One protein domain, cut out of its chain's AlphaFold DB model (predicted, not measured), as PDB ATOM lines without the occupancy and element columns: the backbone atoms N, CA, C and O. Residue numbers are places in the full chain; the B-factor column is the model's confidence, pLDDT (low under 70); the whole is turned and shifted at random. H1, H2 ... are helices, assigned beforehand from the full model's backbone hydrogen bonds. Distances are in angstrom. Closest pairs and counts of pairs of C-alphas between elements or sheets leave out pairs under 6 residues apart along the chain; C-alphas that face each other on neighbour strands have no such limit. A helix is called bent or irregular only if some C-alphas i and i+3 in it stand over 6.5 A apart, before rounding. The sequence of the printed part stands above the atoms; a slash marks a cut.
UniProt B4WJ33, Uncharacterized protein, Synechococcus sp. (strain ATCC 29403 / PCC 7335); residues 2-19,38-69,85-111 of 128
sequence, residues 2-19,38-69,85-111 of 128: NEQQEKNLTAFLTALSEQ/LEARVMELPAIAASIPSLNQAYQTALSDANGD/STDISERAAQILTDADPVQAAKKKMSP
ATOM      1  N   ASN A   2      13.016 -24.199  -4.387       76.50
ATOM      2  CA  ASN A   2      13.658 -23.696  -3.164       76.50
ATOM      3  C   ASN A   2      12.740 -22.700  -2.433       76.50
ATOM      4  O   ASN A   2      11.938 -22.027  -3.078       76.50
ATOM      5  N   GLU A   3      12.936 -22.508  -1.126       76.44
ATOM      6  CA  GLU A   3      12.134 -21.591  -0.289       76.44
ATOM      7  C   GLU A   3      12.047 -20.162  -0.856       76.44
ATOM      8  O   GLU A   3      10.997 -19.529  -0.818       76.44
ATOM      9  N   GLN A   4      13.132 -19.658  -1.454       76.50
ATOM     10  CA  GLN A   4      13.142 -18.336  -2.085       76.50
ATOM     11  C   GLN A   4      12.214 -18.255  -3.307       76.50
ATOM     12  O   GLN A   4      11.566 -17.234  -3.529       76.50
ATOM     13  N   GLN A   5      12.151 -19.319  -4.112       80.38
ATOM     14  CA  GLN A   5      11.267 -19.372  -5.278       80.38
ATOM     15  C   GLN A   5       9.808 -19.410  -4.835       80.38
ATOM     16  O   GLN A   5       8.969 -18.760  -5.444       80.38
ATOM     17  N   GLU A   6       9.527 -20.128  -3.752       80.56
ATOM     18  CA  GLU A   6       8.202 -20.216  -3.150       80.56
ATOM     19  C   GLU A   6       7.740 -18.857  -2.617       80.56
ATOM     20  O   GLU A   6       6.652 -18.410  -2.958       80.56
ATOM     21  N   LYS A   7       8.608 -18.137  -1.892       82.44
ATOM     22  CA  LYS A   7       8.340 -16.764  -1.430       82.44
ATOM     23  C   LYS A   7       8.068 -15.803  -2.580       82.44
ATOM     24  O   LYS A   7       7.081 -15.074  -2.537       82.44
ATOM     25  N   ASN A   8       8.916 -15.817  -3.612       84.81
ATOM     26  CA  ASN A   8       8.708 -14.996  -4.806       84.81
ATOM     27  C   ASN A   8       7.356 -15.321  -5.445       84.81
ATOM     28  O   ASN A   8       6.603 -14.439  -5.833       84.81
ATOM     29  N   LEU A   9       7.022 -16.600  -5.535       85.06
ATOM     30  CA  LEU A   9       5.817 -17.041  -6.198       85.06
ATOM     31  C   LEU A   9       4.556 -16.696  -5.389       85.06
ATOM     32  O   LEU A   9       3.596 -16.177  -5.952       85.06
ATOM     33  N   THR A  10       4.573 -16.888  -4.071       84.06
ATOM     34  CA  THR A  10       3.494 -16.447  -3.179       84.06
ATOM     35  C   THR A  10       3.313 -14.934  -3.235       84.06
ATOM     36  O   THR A  10       2.192 -14.481  -3.443       84.06
ATOM     37  N   ALA A  11       4.394 -14.153  -3.134       86.44
ATOM     38  CA  ALA A  11       4.328 -12.694  -3.226       86.44
ATOM     39  C   ALA A  11       3.779 -12.226  -4.581       86.44
ATOM     40  O   ALA A  11       2.977 -11.297  -4.644       86.44
ATOM     41  N   PHE A  12       4.164 -12.901  -5.665       87.62
ATOM     42  CA  PHE A  12       3.671 -12.607  -7.007       87.62
ATOM     43  C   PHE A  12       2.179 -12.884  -7.155       87.62
ATOM     44  O   PHE A  12       1.450 -12.054  -7.691       87.62
ATOM     45  N   LEU A  13       1.707 -14.027  -6.655       86.62
ATOM     46  CA  LEU A  13       0.282 -14.338  -6.658       86.62
ATOM     47  C   LEU A  13      -0.511 -13.327  -5.815       86.62
ATOM     48  O   LEU A  13      -1.580 -12.899  -6.245       86.62
ATOM     49  N   THR A  14       0.021 -12.906  -4.662       85.00
ATOM     50  CA  THR A  14      -0.624 -11.895  -3.809       85.00
ATOM     51  C   THR A  14      -0.735 -10.575  -4.560       85.00
ATOM     52  O   THR A  14      -1.831 -10.031  -4.664       85.00
ATOM     53  N   ALA A  15       0.345 -10.135  -5.204       87.56
ATOM     54  CA  ALA A  15       0.347  -8.938  -6.039       87.56
ATOM     55  C   ALA A  15      -0.649  -9.017  -7.208       87.56
ATOM     56  O   ALA A  15      -1.348  -8.050  -7.505       87.56
ATOM     57  N   LEU A  16      -0.751 -10.186  -7.848       86.19
ATOM     58  CA  LEU A  16      -1.762 -10.485  -8.864       86.19
ATOM     59  C   LEU A  16      -3.184 -10.365  -8.307       86.19
ATOM     60  O   LEU A  16      -4.073  -9.900  -9.009       86.19
ATOM     61  N   SER A  17      -3.416 -10.787  -7.064       84.56
ATOM     62  CA  SER A  17      -4.735 -10.696  -6.433       84.56
ATOM     63  C   SER A  17      -5.122  -9.263  -6.050       84.56
ATOM     64  O   SER A  17      -6.303  -8.913  -6.063       84.56
ATOM     65  N   GLU A  18      -4.133  -8.421  -5.754       83.56
ATOM     66  CA  GLU A  18      -4.328  -6.999  -5.463       83.56
ATOM     67  C   GLU A  18      -4.539  -6.162  -6.730       83.56
ATOM     68  O   GLU A  18      -5.023  -5.034  -6.646       83.56
ATOM     69  N   GLN A  19      -4.239  -6.706  -7.913       81.50
ATOM     70  CA  GLN A  19      -4.585  -6.036  -9.159       81.50
ATOM     71  C   GLN A  19      -6.109  -5.917  -9.332       81.50
ATOM     72  O   GLN A  19      -6.898  -6.850  -9.130       81.50
ATOM     73  N   LEU A  38       6.539 -23.902 -14.516       82.56
ATOM     74  CA  LEU A  38       6.682 -23.099 -13.304       82.56
ATOM     75  C   LEU A  38       8.053 -23.274 -12.644       82.56
ATOM     76  O   LEU A  38       8.715 -22.293 -12.319       82.56
ATOM     77  N   GLU A  39       8.525 -24.513 -12.508       80.25
ATOM     78  CA  GLU A  39       9.814 -24.800 -11.867       80.25
ATOM     79  C   GLU A  39      11.010 -24.224 -12.633       80.25
ATOM     80  O   GLU A  39      11.978 -23.777 -12.018       80.25
ATOM     81  N   ALA A  40      10.932 -24.196 -13.965       84.38
ATOM     82  CA  ALA A  40      11.997 -23.672 -14.814       84.38
ATOM     83  C   ALA A  40      11.947 -22.141 -14.942       84.38
ATOM     84  O   ALA A  40      12.983 -21.510 -15.142       84.38
ATOM     85  N   ARG A  41      10.754 -21.540 -14.831       85.50
ATOM     86  CA  ARG A  41      10.506 -20.127 -15.161       85.50
ATOM     87  C   ARG A  41      10.064 -19.253 -13.989       85.50
ATOM     88  O   ARG A  41       9.844 -18.061 -14.169       85.50
ATOM     89  N   VAL A  42       9.999 -19.781 -12.768       81.62
ATOM     90  CA  VAL A  42       9.677 -18.994 -11.560       81.62
ATOM     91  C   VAL A  42      10.601 -17.782 -11.370       81.62
ATOM     92  O   VAL A  42      10.186 -16.768 -10.819       81.62
ATOM     93  N   MET A  43      11.847 -17.854 -11.850       83.75
ATOM     94  CA  MET A  43      12.796 -16.736 -11.778       83.75
ATOM     95  C   MET A  43      12.461 -15.585 -12.737       83.75
ATOM     96  O   MET A  43      13.010 -14.500 -12.578       83.75
ATOM     97  N   GLU A  44      11.556 -15.794 -13.698       86.25
ATOM     98  CA  GLU A  44      11.062 -14.749 -14.602       86.25
ATOM     99  C   GLU A  44       9.943 -13.911 -13.951       86.25
ATOM    100  O   GLU A  44       9.753 -12.750 -14.313       86.25
ATOM    101  N   LEU A  45       9.242 -14.447 -12.939       83.25
ATOM    102  CA  LEU A  45       8.137 -13.753 -12.255       83.25
ATOM    103  C   LEU A  45       8.537 -12.391 -11.655       83.25
ATOM    104  O   LEU A  45       7.805 -11.424 -11.873       83.25
ATOM    105  N   PRO A  46       9.682 -12.241 -10.955       83.56
ATOM    106  CA  PRO A  46      10.100 -10.940 -10.431       83.56
ATOM    107  C   PRO A  46      10.401  -9.926 -11.539       83.56
ATOM    108  O   PRO A  46      10.132  -8.740 -11.372       83.56
ATOM    109  N   ALA A  47      10.931 -10.374 -12.681       86.25
ATOM    110  CA  ALA A  47      11.201  -9.500 -13.823       86.25
ATOM    111  C   ALA A  47       9.896  -9.002 -14.467       86.25
ATOM    112  O   ALA A  47       9.787  -7.834 -14.848       86.25
ATOM    113  N   ILE A  48       8.879  -9.865 -14.523       84.81
ATOM    114  CA  ILE A  48       7.532  -9.493 -14.967       84.81
ATOM    115  C   ILE A  48       6.892  -8.512 -13.988       84.81
ATOM    116  O   ILE A  48       6.352  -7.495 -14.418       84.81
ATOM    117  N   ALA A  49       7.002  -8.768 -12.681       84.50
ATOM    118  CA  ALA A  49       6.527  -7.841 -11.661       84.50
ATOM    119  C   ALA A  49       7.185  -6.473 -11.800       84.50
ATOM    120  O   ALA A  49       6.486  -5.470 -11.862       84.50
ATOM    121  N   ALA A  50       8.510  -6.428 -11.951       84.94
ATOM    122  CA  ALA A  50       9.261  -5.194 -12.150       84.94
ATOM    123  C   ALA A  50       8.871  -4.436 -13.432       84.94
ATOM    124  O   ALA A  50       9.019  -3.216 -13.483       84.94
ATOM    125  N   SER A  51       8.349  -5.132 -14.447       85.25
ATOM    126  CA  SER A  51       7.899  -4.514 -15.701       85.25
ATOM    127  C   SER A  51       6.589  -3.732 -15.552       85.25
ATOM    128  O   SER A  51       6.268  -2.919 -16.418       85.25
ATOM    129  N   ILE A  52       5.832  -3.948 -14.469       82.81
ATOM    130  CA  ILE A  52       4.572  -3.254 -14.190       82.81
ATOM    131  C   ILE A  52       4.704  -2.536 -12.841       82.81
ATOM    132  O   ILE A  52       4.755  -3.200 -11.811       82.81
ATOM    133  N   PRO A  53       4.707  -1.194 -12.785       83.88
ATOM    134  CA  PRO A  53       4.967  -0.467 -11.540       83.88
ATOM    135  C   PRO A  53       3.978  -0.824 -10.421       83.88
ATOM    136  O   PRO A  53       4.396  -1.056  -9.287       83.88
ATOM    137  N   SER A  54       2.688  -0.954 -10.747       83.69
ATOM    138  CA  SER A  54       1.645  -1.344  -9.791       83.69
ATOM    139  C   SER A  54       1.862  -2.756  -9.237       83.69
ATOM    140  O   SER A  54       1.730  -2.975  -8.035       83.69
ATOM    141  N   LEU A  55       2.254  -3.703 -10.100       84.06
ATOM    142  CA  LEU A  55       2.499  -5.089  -9.699       84.06
ATOM    143  C   LEU A  55       3.811  -5.215  -8.919       84.06
ATOM    144  O   LEU A  55       3.850  -5.936  -7.931       84.06
ATOM    145  N   ASN A  56       4.858  -4.475  -9.292       88.12
ATOM    146  CA  ASN A  56       6.118  -4.407  -8.552       88.12
ATOM    147  C   ASN A  56       5.910  -3.902  -7.119       88.12
ATOM    148  O   ASN A  56       6.477  -4.455  -6.180       88.12
ATOM    149  N   GLN A  57       5.091  -2.861  -6.942       86.06
ATOM    150  CA  GLN A  57       4.808  -2.312  -5.618       86.06
ATOM    151  C   GLN A  57       4.073  -3.334  -4.745       86.06
ATOM    152  O   GLN A  57       4.517  -3.609  -3.633       86.06
ATOM    153  N   ALA A  58       3.002  -3.942  -5.262       85.50
ATOM    154  CA  ALA A  58       2.264  -4.984  -4.549       85.50
ATOM    155  C   ALA A  58       3.142  -6.220  -4.271       85.50
ATOM    156  O   ALA A  58       3.136  -6.764  -3.172       85.50
ATOM    157  N   TYR A  59       3.997  -6.600  -5.224       87.81
ATOM    158  CA  TYR A  59       4.961  -7.690  -5.077       87.81
ATOM    159  C   TYR A  59       5.949  -7.435  -3.942       87.81
ATOM    160  O   TYR A  59       6.150  -8.308  -3.103       87.81
ATOM    161  N   GLN A  60       6.551  -6.247  -3.873       86.50
ATOM    162  CA  GLN A  60       7.497  -5.913  -2.806       86.50
ATOM    163  C   GLN A  60       6.823  -5.806  -1.436       86.50
ATOM    164  O   GLN A  60       7.405  -6.249  -0.440       86.50
ATOM    165  N   THR A  61       5.598  -5.283  -1.382       85.62
ATOM    166  CA  THR A  61       4.776  -5.288  -0.165       85.62
ATOM    167  C   THR A  61       4.517  -6.720   0.297       85.62
ATOM    168  O   THR A  61       4.848  -7.063   1.430       85.62
ATOM    169  N   ALA A  62       4.037  -7.590  -0.594       83.88
ATOM    170  CA  ALA A  62       3.762  -8.990  -0.284       83.88
ATOM    171  C   ALA A  62       5.028  -9.776   0.096       83.88
ATOM    172  O   ALA A  62       4.983 -10.642   0.967       83.88
ATOM    173  N   LEU A  63       6.178  -9.464  -0.509       83.81
ATOM    174  CA  LEU A  63       7.463 -10.080  -0.170       83.81
ATOM    175  C   LEU A  63       7.953  -9.660   1.224       83.81
ATOM    176  O   LEU A  63       8.581 -10.451   1.931       83.81
ATOM    177  N   SER A  64       7.661  -8.420   1.618       81.06
ATOM    178  CA  SER A  64       7.954  -7.899   2.956       81.06
ATOM    179  C   SER A  64       7.036  -8.527   4.007       81.06
ATOM    180  O   SER A  64       7.512  -8.931   5.067       81.06
ATOM    181  N   ASP A  65       5.751  -8.696   3.686       71.69
ATOM    182  CA  ASP A  65       4.748  -9.318   4.559       71.69
ATOM    183  C   ASP A  65       4.999 -10.826   4.748       71.69
ATOM    184  O   ASP A  65       4.983 -11.340   5.866       71.69
ATOM    185  N   ALA A  66       5.399 -11.526   3.681       65.19
ATOM    186  CA  ALA A  66       5.805 -12.933   3.725       65.19
ATOM    187  C   ALA A  66       7.071 -13.188   4.572       65.19
ATOM    188  O   ALA A  66       7.321 -14.321   4.986       65.19
ATOM    189  N   ASN A  67       7.877 -12.154   4.841       57.12
ATOM    190  CA  ASN A  67       8.977 -12.211   5.808       57.12
ATOM    191  C   ASN A  67       8.549 -11.788   7.232       57.12
ATOM    192  O   ASN A  67       9.297 -12.038   8.176       57.12
ATOM    193  N   GLY A  68       7.374 -11.169   7.395       45.47
ATOM    194  CA  GLY A  68       6.826 -10.685   8.665       45.47
ATOM    195  C   GLY A  68       6.156 -11.758   9.534       45.47
ATOM    196  O   GLY A  68       6.110 -11.600  10.752       45.47
ATOM    197  N   ASP A  69       5.720 -12.886   8.960       43.38
ATOM    198  CA  ASP A  69       5.165 -14.032   9.706       43.38
ATOM    199  C   ASP A  69       6.279 -14.937  10.279       43.38
ATOM    200  O   ASP A  69       6.368 -16.134  10.022       43.38
ATOM    201  N   SER A  85       5.221 -26.778  -0.485       65.00
ATOM    202  CA  SER A  85       5.827 -26.391  -1.767       65.00
ATOM    203  C   SER A  85       5.019 -26.901  -2.951       65.00
ATOM    204  O   SER A  85       4.784 -26.167  -3.909       65.00
ATOM    205  N   THR A  86       4.593 -28.163  -2.895       71.25
ATOM    206  CA  THR A  86       3.867 -28.805  -3.998       71.25
ATOM    207  C   THR A  86       2.494 -28.156  -4.183       71.25
ATOM    208  O   THR A  86       2.117 -27.829  -5.306       71.25
ATOM    209  N   ASP A  87       1.810 -27.856  -3.079       79.19
ATOM    210  CA  ASP A  87       0.501 -27.196  -3.061       79.19
ATOM    211  C   ASP A  87       0.565 -25.764  -3.627       79.19
ATOM    212  O   ASP A  87      -0.236 -25.378  -4.481       79.19
ATOM    213  N   ILE A  88       1.579 -24.981  -3.233       78.62
ATOM    214  CA  ILE A  88       1.791 -23.619  -3.749       78.62
ATOM    215  C   ILE A  88       2.124 -23.645  -5.241       78.62
ATOM    216  O   ILE A  88       1.573 -22.846  -5.998       78.62
ATOM    217  N   SER A  89       2.987 -24.567  -5.669       81.56
ATOM    218  CA  SER A  89       3.387 -24.710  -7.074       81.56
ATOM    219  C   SER A  89       2.193 -25.052  -7.961       81.56
ATOM    220  O   SER A  89       1.964 -24.411  -8.986       81.56
ATOM    221  N   GLU A  90       1.397 -26.038  -7.548       84.38
ATOM    222  CA  GLU A  90       0.216 -26.478  -8.288       84.38
ATOM    223  C   GLU A  90      -0.846 -25.376  -8.344       84.38
ATOM    224  O   GLU A  90      -1.397 -25.078  -9.407       84.38
ATOM    225  N   ARG A  91      -1.094 -24.700  -7.217       84.31
ATOM    226  CA  ARG A  91      -2.029 -23.575  -7.153       84.31
ATOM    227  C   ARG A  91      -1.593 -22.426  -8.055       84.31
ATOM    228  O   ARG A  91      -2.435 -21.824  -8.717       84.31
ATOM    229  N   ALA A  92      -0.299 -22.129  -8.086       85.56
ATOM    230  CA  ALA A  92       0.267 -21.099  -8.942       85.56
ATOM    231  C   ALA A  92       0.133 -21.446 -10.412       85.56
ATOM    232  O   ALA A  92      -0.319 -20.607 -11.182       85.56
ATOM    233  N   ALA A  93       0.461 -22.683 -10.787       88.38
ATOM    234  CA  ALA A  93       0.269 -23.163 -12.144       88.38
ATOM    235  C   ALA A  93      -1.193 -22.971 -12.565       88.38
ATOM    236  O   ALA A  93      -1.437 -22.307 -13.564       88.38
ATOM    237  N   GLN A  94      -2.153 -23.408 -11.742       87.00
ATOM    238  CA  GLN A  94      -3.583 -23.235 -12.021       87.00
ATOM    239  C   GLN A  94      -3.994 -21.767 -12.197       87.00
ATOM    240  O   GLN A  94      -4.748 -21.467 -13.114       87.00
ATOM    241  N   ILE A  95      -3.515 -20.858 -11.338       88.00
ATOM    242  CA  ILE A  95      -3.829 -19.421 -11.429       88.00
ATOM    243  C   ILE A  95      -3.229 -18.810 -12.699       88.00
ATOM    244  O   ILE A  95      -3.899 -18.069 -13.407       88.00
ATOM    245  N   LEU A  96      -1.968 -19.122 -12.993       87.50
ATOM    246  CA  LEU A  96      -1.222 -18.542 -14.108       87.50
ATOM    247  C   LEU A  96      -1.685 -19.073 -15.473       87.50
ATOM    248  O   LEU A  96      -1.571 -18.371 -16.475       87.50
ATOM    249  N   THR A  97      -2.199 -20.304 -15.524       88.19
ATOM    250  CA  THR A  97      -2.777 -20.904 -16.738       88.19
ATOM    251  C   THR A  97      -4.251 -20.571 -16.952       88.19
ATOM    252  O   THR A  97      -4.833 -21.038 -17.929       88.19
ATOM    253  N   ASP A  98      -4.872 -19.820 -16.041       88.12
ATOM    254  CA  ASP A  98      -6.266 -19.414 -16.184       88.12
ATOM    255  C   ASP A  98      -6.432 -18.339 -17.274       88.12
ATOM    256  O   ASP A  98      -5.486 -17.633 -17.629       88.12
ATOM    257  N   ALA A  99      -7.653 -18.214 -17.799       82.81
ATOM    258  CA  ALA A  99      -7.994 -17.204 -18.795       82.81
ATOM    259  C   ALA A  99      -7.901 -15.780 -18.228       82.81
ATOM    260  O   ALA A  99      -7.617 -14.850 -18.979       82.81
ATOM    261  N   ASP A 100      -8.119 -15.609 -16.919       84.12
ATOM    262  CA  ASP A 100      -7.839 -14.354 -16.228       84.12
ATOM    263  C   ASP A 100      -7.059 -14.625 -14.925       84.12
ATOM    264  O   ASP A 100      -7.648 -14.935 -13.882       84.12
ATOM    265  N   PRO A 101      -5.715 -14.519 -14.956       84.06
ATOM    266  CA  PRO A 101      -4.879 -14.853 -13.806       84.06
ATOM    267  C   PRO A 101      -5.114 -13.925 -12.608       84.06
ATOM    268  O   PRO A 101      -4.893 -14.336 -11.470       84.06
ATOM    269  N   VAL A 102      -5.603 -12.700 -12.830       85.38
ATOM    270  CA  VAL A 102      -5.943 -11.741 -11.766       85.38
ATOM    271  C   VAL A 102      -7.188 -12.218 -11.018       85.38
ATOM    272  O   VAL A 102      -7.172 -12.361  -9.795       85.38
ATOM    273  N   GLN A 103      -8.260 -12.563 -11.733       83.19
ATOM    274  CA  GLN A 103      -9.480 -13.116 -11.140       83.19
ATOM    275  C   GLN A 103      -9.233 -14.480 -10.491       83.19
ATOM    276  O   GLN A 103      -9.746 -14.750  -9.400       83.19
ATOM    277  N   ALA A 104      -8.423 -15.334 -11.116       86.19
ATOM    278  CA  ALA A 104      -8.045 -16.622 -10.548       86.19
ATOM    279  C   ALA A 104      -7.252 -16.449  -9.245       86.19
ATOM    280  O   ALA A 104      -7.568 -17.113  -8.250       86.19
ATOM    281  N   ALA A 105      -6.295 -15.514  -9.211       85.44
ATOM    282  CA  ALA A 105      -5.553 -15.161  -8.005       85.44
ATOM    283  C   ALA A 105      -6.496 -14.641  -6.920       85.44
ATOM    284  O   ALA A 105      -6.486 -15.172  -5.816       85.44
ATOM    285  N   LYS A 106      -7.395 -13.704  -7.237       83.25
ATOM    286  CA  LYS A 106      -8.396 -13.172  -6.295       83.25
ATOM    287  C   LYS A 106      -9.281 -14.260  -5.717       83.25
ATOM    288  O   LYS A 106      -9.440 -14.337  -4.503       83.25
ATOM    289  N   LYS A 107      -9.828 -15.138  -6.555       81.12
ATOM    290  CA  LYS A 107     -10.715 -16.224  -6.122       81.12
ATOM    291  C   LYS A 107      -9.993 -17.241  -5.245       81.12
ATOM    292  O   LYS A 107     -10.574 -17.758  -4.297       81.12
ATOM    293  N   LYS A 108      -8.738 -17.554  -5.578       77.75
ATOM    294  CA  LYS A 108      -7.937 -18.524  -4.832       77.75
ATOM    295  C   LYS A 108      -7.364 -17.901  -3.560       77.75
ATOM    296  O   LYS A 108      -7.313 -18.611  -2.571       77.75
ATOM    297  N   MET A 109      -6.947 -16.639  -3.555       70.81
ATOM    298  CA  MET A 109      -6.291 -15.982  -2.414       70.81
ATOM    299  C   MET A 109      -7.243 -15.267  -1.473       70.81
ATOM    300  O   MET A 109      -6.883 -15.054  -0.319       70.81
ATOM    301  N   SER A 110      -8.459 -14.954  -1.919       61.25
ATOM    302  CA  SER A 110      -9.494 -14.494  -1.005       61.25
ATOM    303  C   SER A 110      -9.701 -15.581   0.050       61.25
ATOM    304  O   SER A 110     -10.095 -16.701  -0.307       61.25
ATOM    305  N   PRO A 111      -9.463 -15.298   1.346       49.91
ATOM    306  CA  PRO A 111      -9.980 -16.170   2.383       49.91
ATOM    307  C   PRO A 111     -11.480 -16.239   2.125       49.91
ATOM    308  O   PRO A 111     -12.086 -15.216   1.818       49.91
TER     309      PRO A 111
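Overview. This is residues 2 to 19, 38 to 69 and 85 to 111 of the 128 residues of an uncharacterized protein of Synechococcus sp. (strain ATCC 29403 / PCC 7335) (UniProt B4WJ33). One helix, H1, runs through the middle of a small rounded body, and the four other helices wrap round three sides of it: H3 on one side, the hairpin of H4 and H5 on the opposite side, and H2 across the side between them, while the fourth side is left bare. H2 and H3 meet in a corner, and the helices mostly cross H1 rather than run alongside it. The printed part has 77 residues with five named helices, in the order H1, H2, H3, H4, H5, and no named strand; its class is all helix. It is compact, with a radius of gyration of the C-alphas of 11.3 A and spans of 26 by 26 by 24 A.

Along the chain. H1, residues 3 to 18, is 22.6 A long from C-alpha 3 at (12.134, -21.591, -0.289) to C-alpha 18 at (-4.328, -6.999, -5.463). H3, residues 53 to 68, is 22.7 A long. H2, residues 38 to 51, measures 18.8 A and is irregular: C-alphas 40 and 43 are 7.6 A apart. H4, residues 85 to 96, measures 16.2 A. H5, residues 101 to 109, measures 11.5 A and ends with C-alpha 109 at (-6.291, -15.982, -2.414).

Arrangement. H1 is the hub and touches the four other helices. It touches H3 at a steep tilt of 52 degrees, opposite ways; their closest C-alphas, of Ala 15 and Ala 58, are 4.6 A apart. With residues 13 to 18 alone it touches H5, about perpendicular at 75 degrees, and the closest C-alphas are those of Ser 17 and Lys 106, at 4.4 A. With residues 5 to 12 alone it touches H2 at a steep tilt of 50 degrees, the same way, closest at the C-alphas of Gln 5 and Val 42, 6.5 A. With residues 6 to 13 alone it touches H4, the same way at 35.3 degrees, only just a steep tilt; the closest C-alphas, of Glu 6 and Ser 85, are 6.8 A apart. H4 and H5 form a helical hairpin at 40 degrees, with the C-alphas of Ile 95 and Ala 104 closest at 5.1 A. H2 and H3 touch only at the corner by their link, closest at the C-alphas of Ala 49 and Asn 56, 4.7 A. H3 is apart from H4 and H5. Every O i to N i+4 pair is within hydrogen-bond range in H1, H3, H4 and H5; in H2 5 of 10 are.

Size, cuts and confidence. The two C-alphas farthest apart, of Gly 68 and Ala 99, are 31.9 A from each other. Residues 20 to 37 are not printed, with 20.9 A between C-alphas 19 and 38; residues 70 to 84 are not printed either, with 16.9 A between C-alphas 69 and 85. The links from H2 to H3 and from H4 to H5 are tight. The mean pLDDT of the printed part is 80.9; residues 66 to 69, 85 and 110 to 111 are under 70.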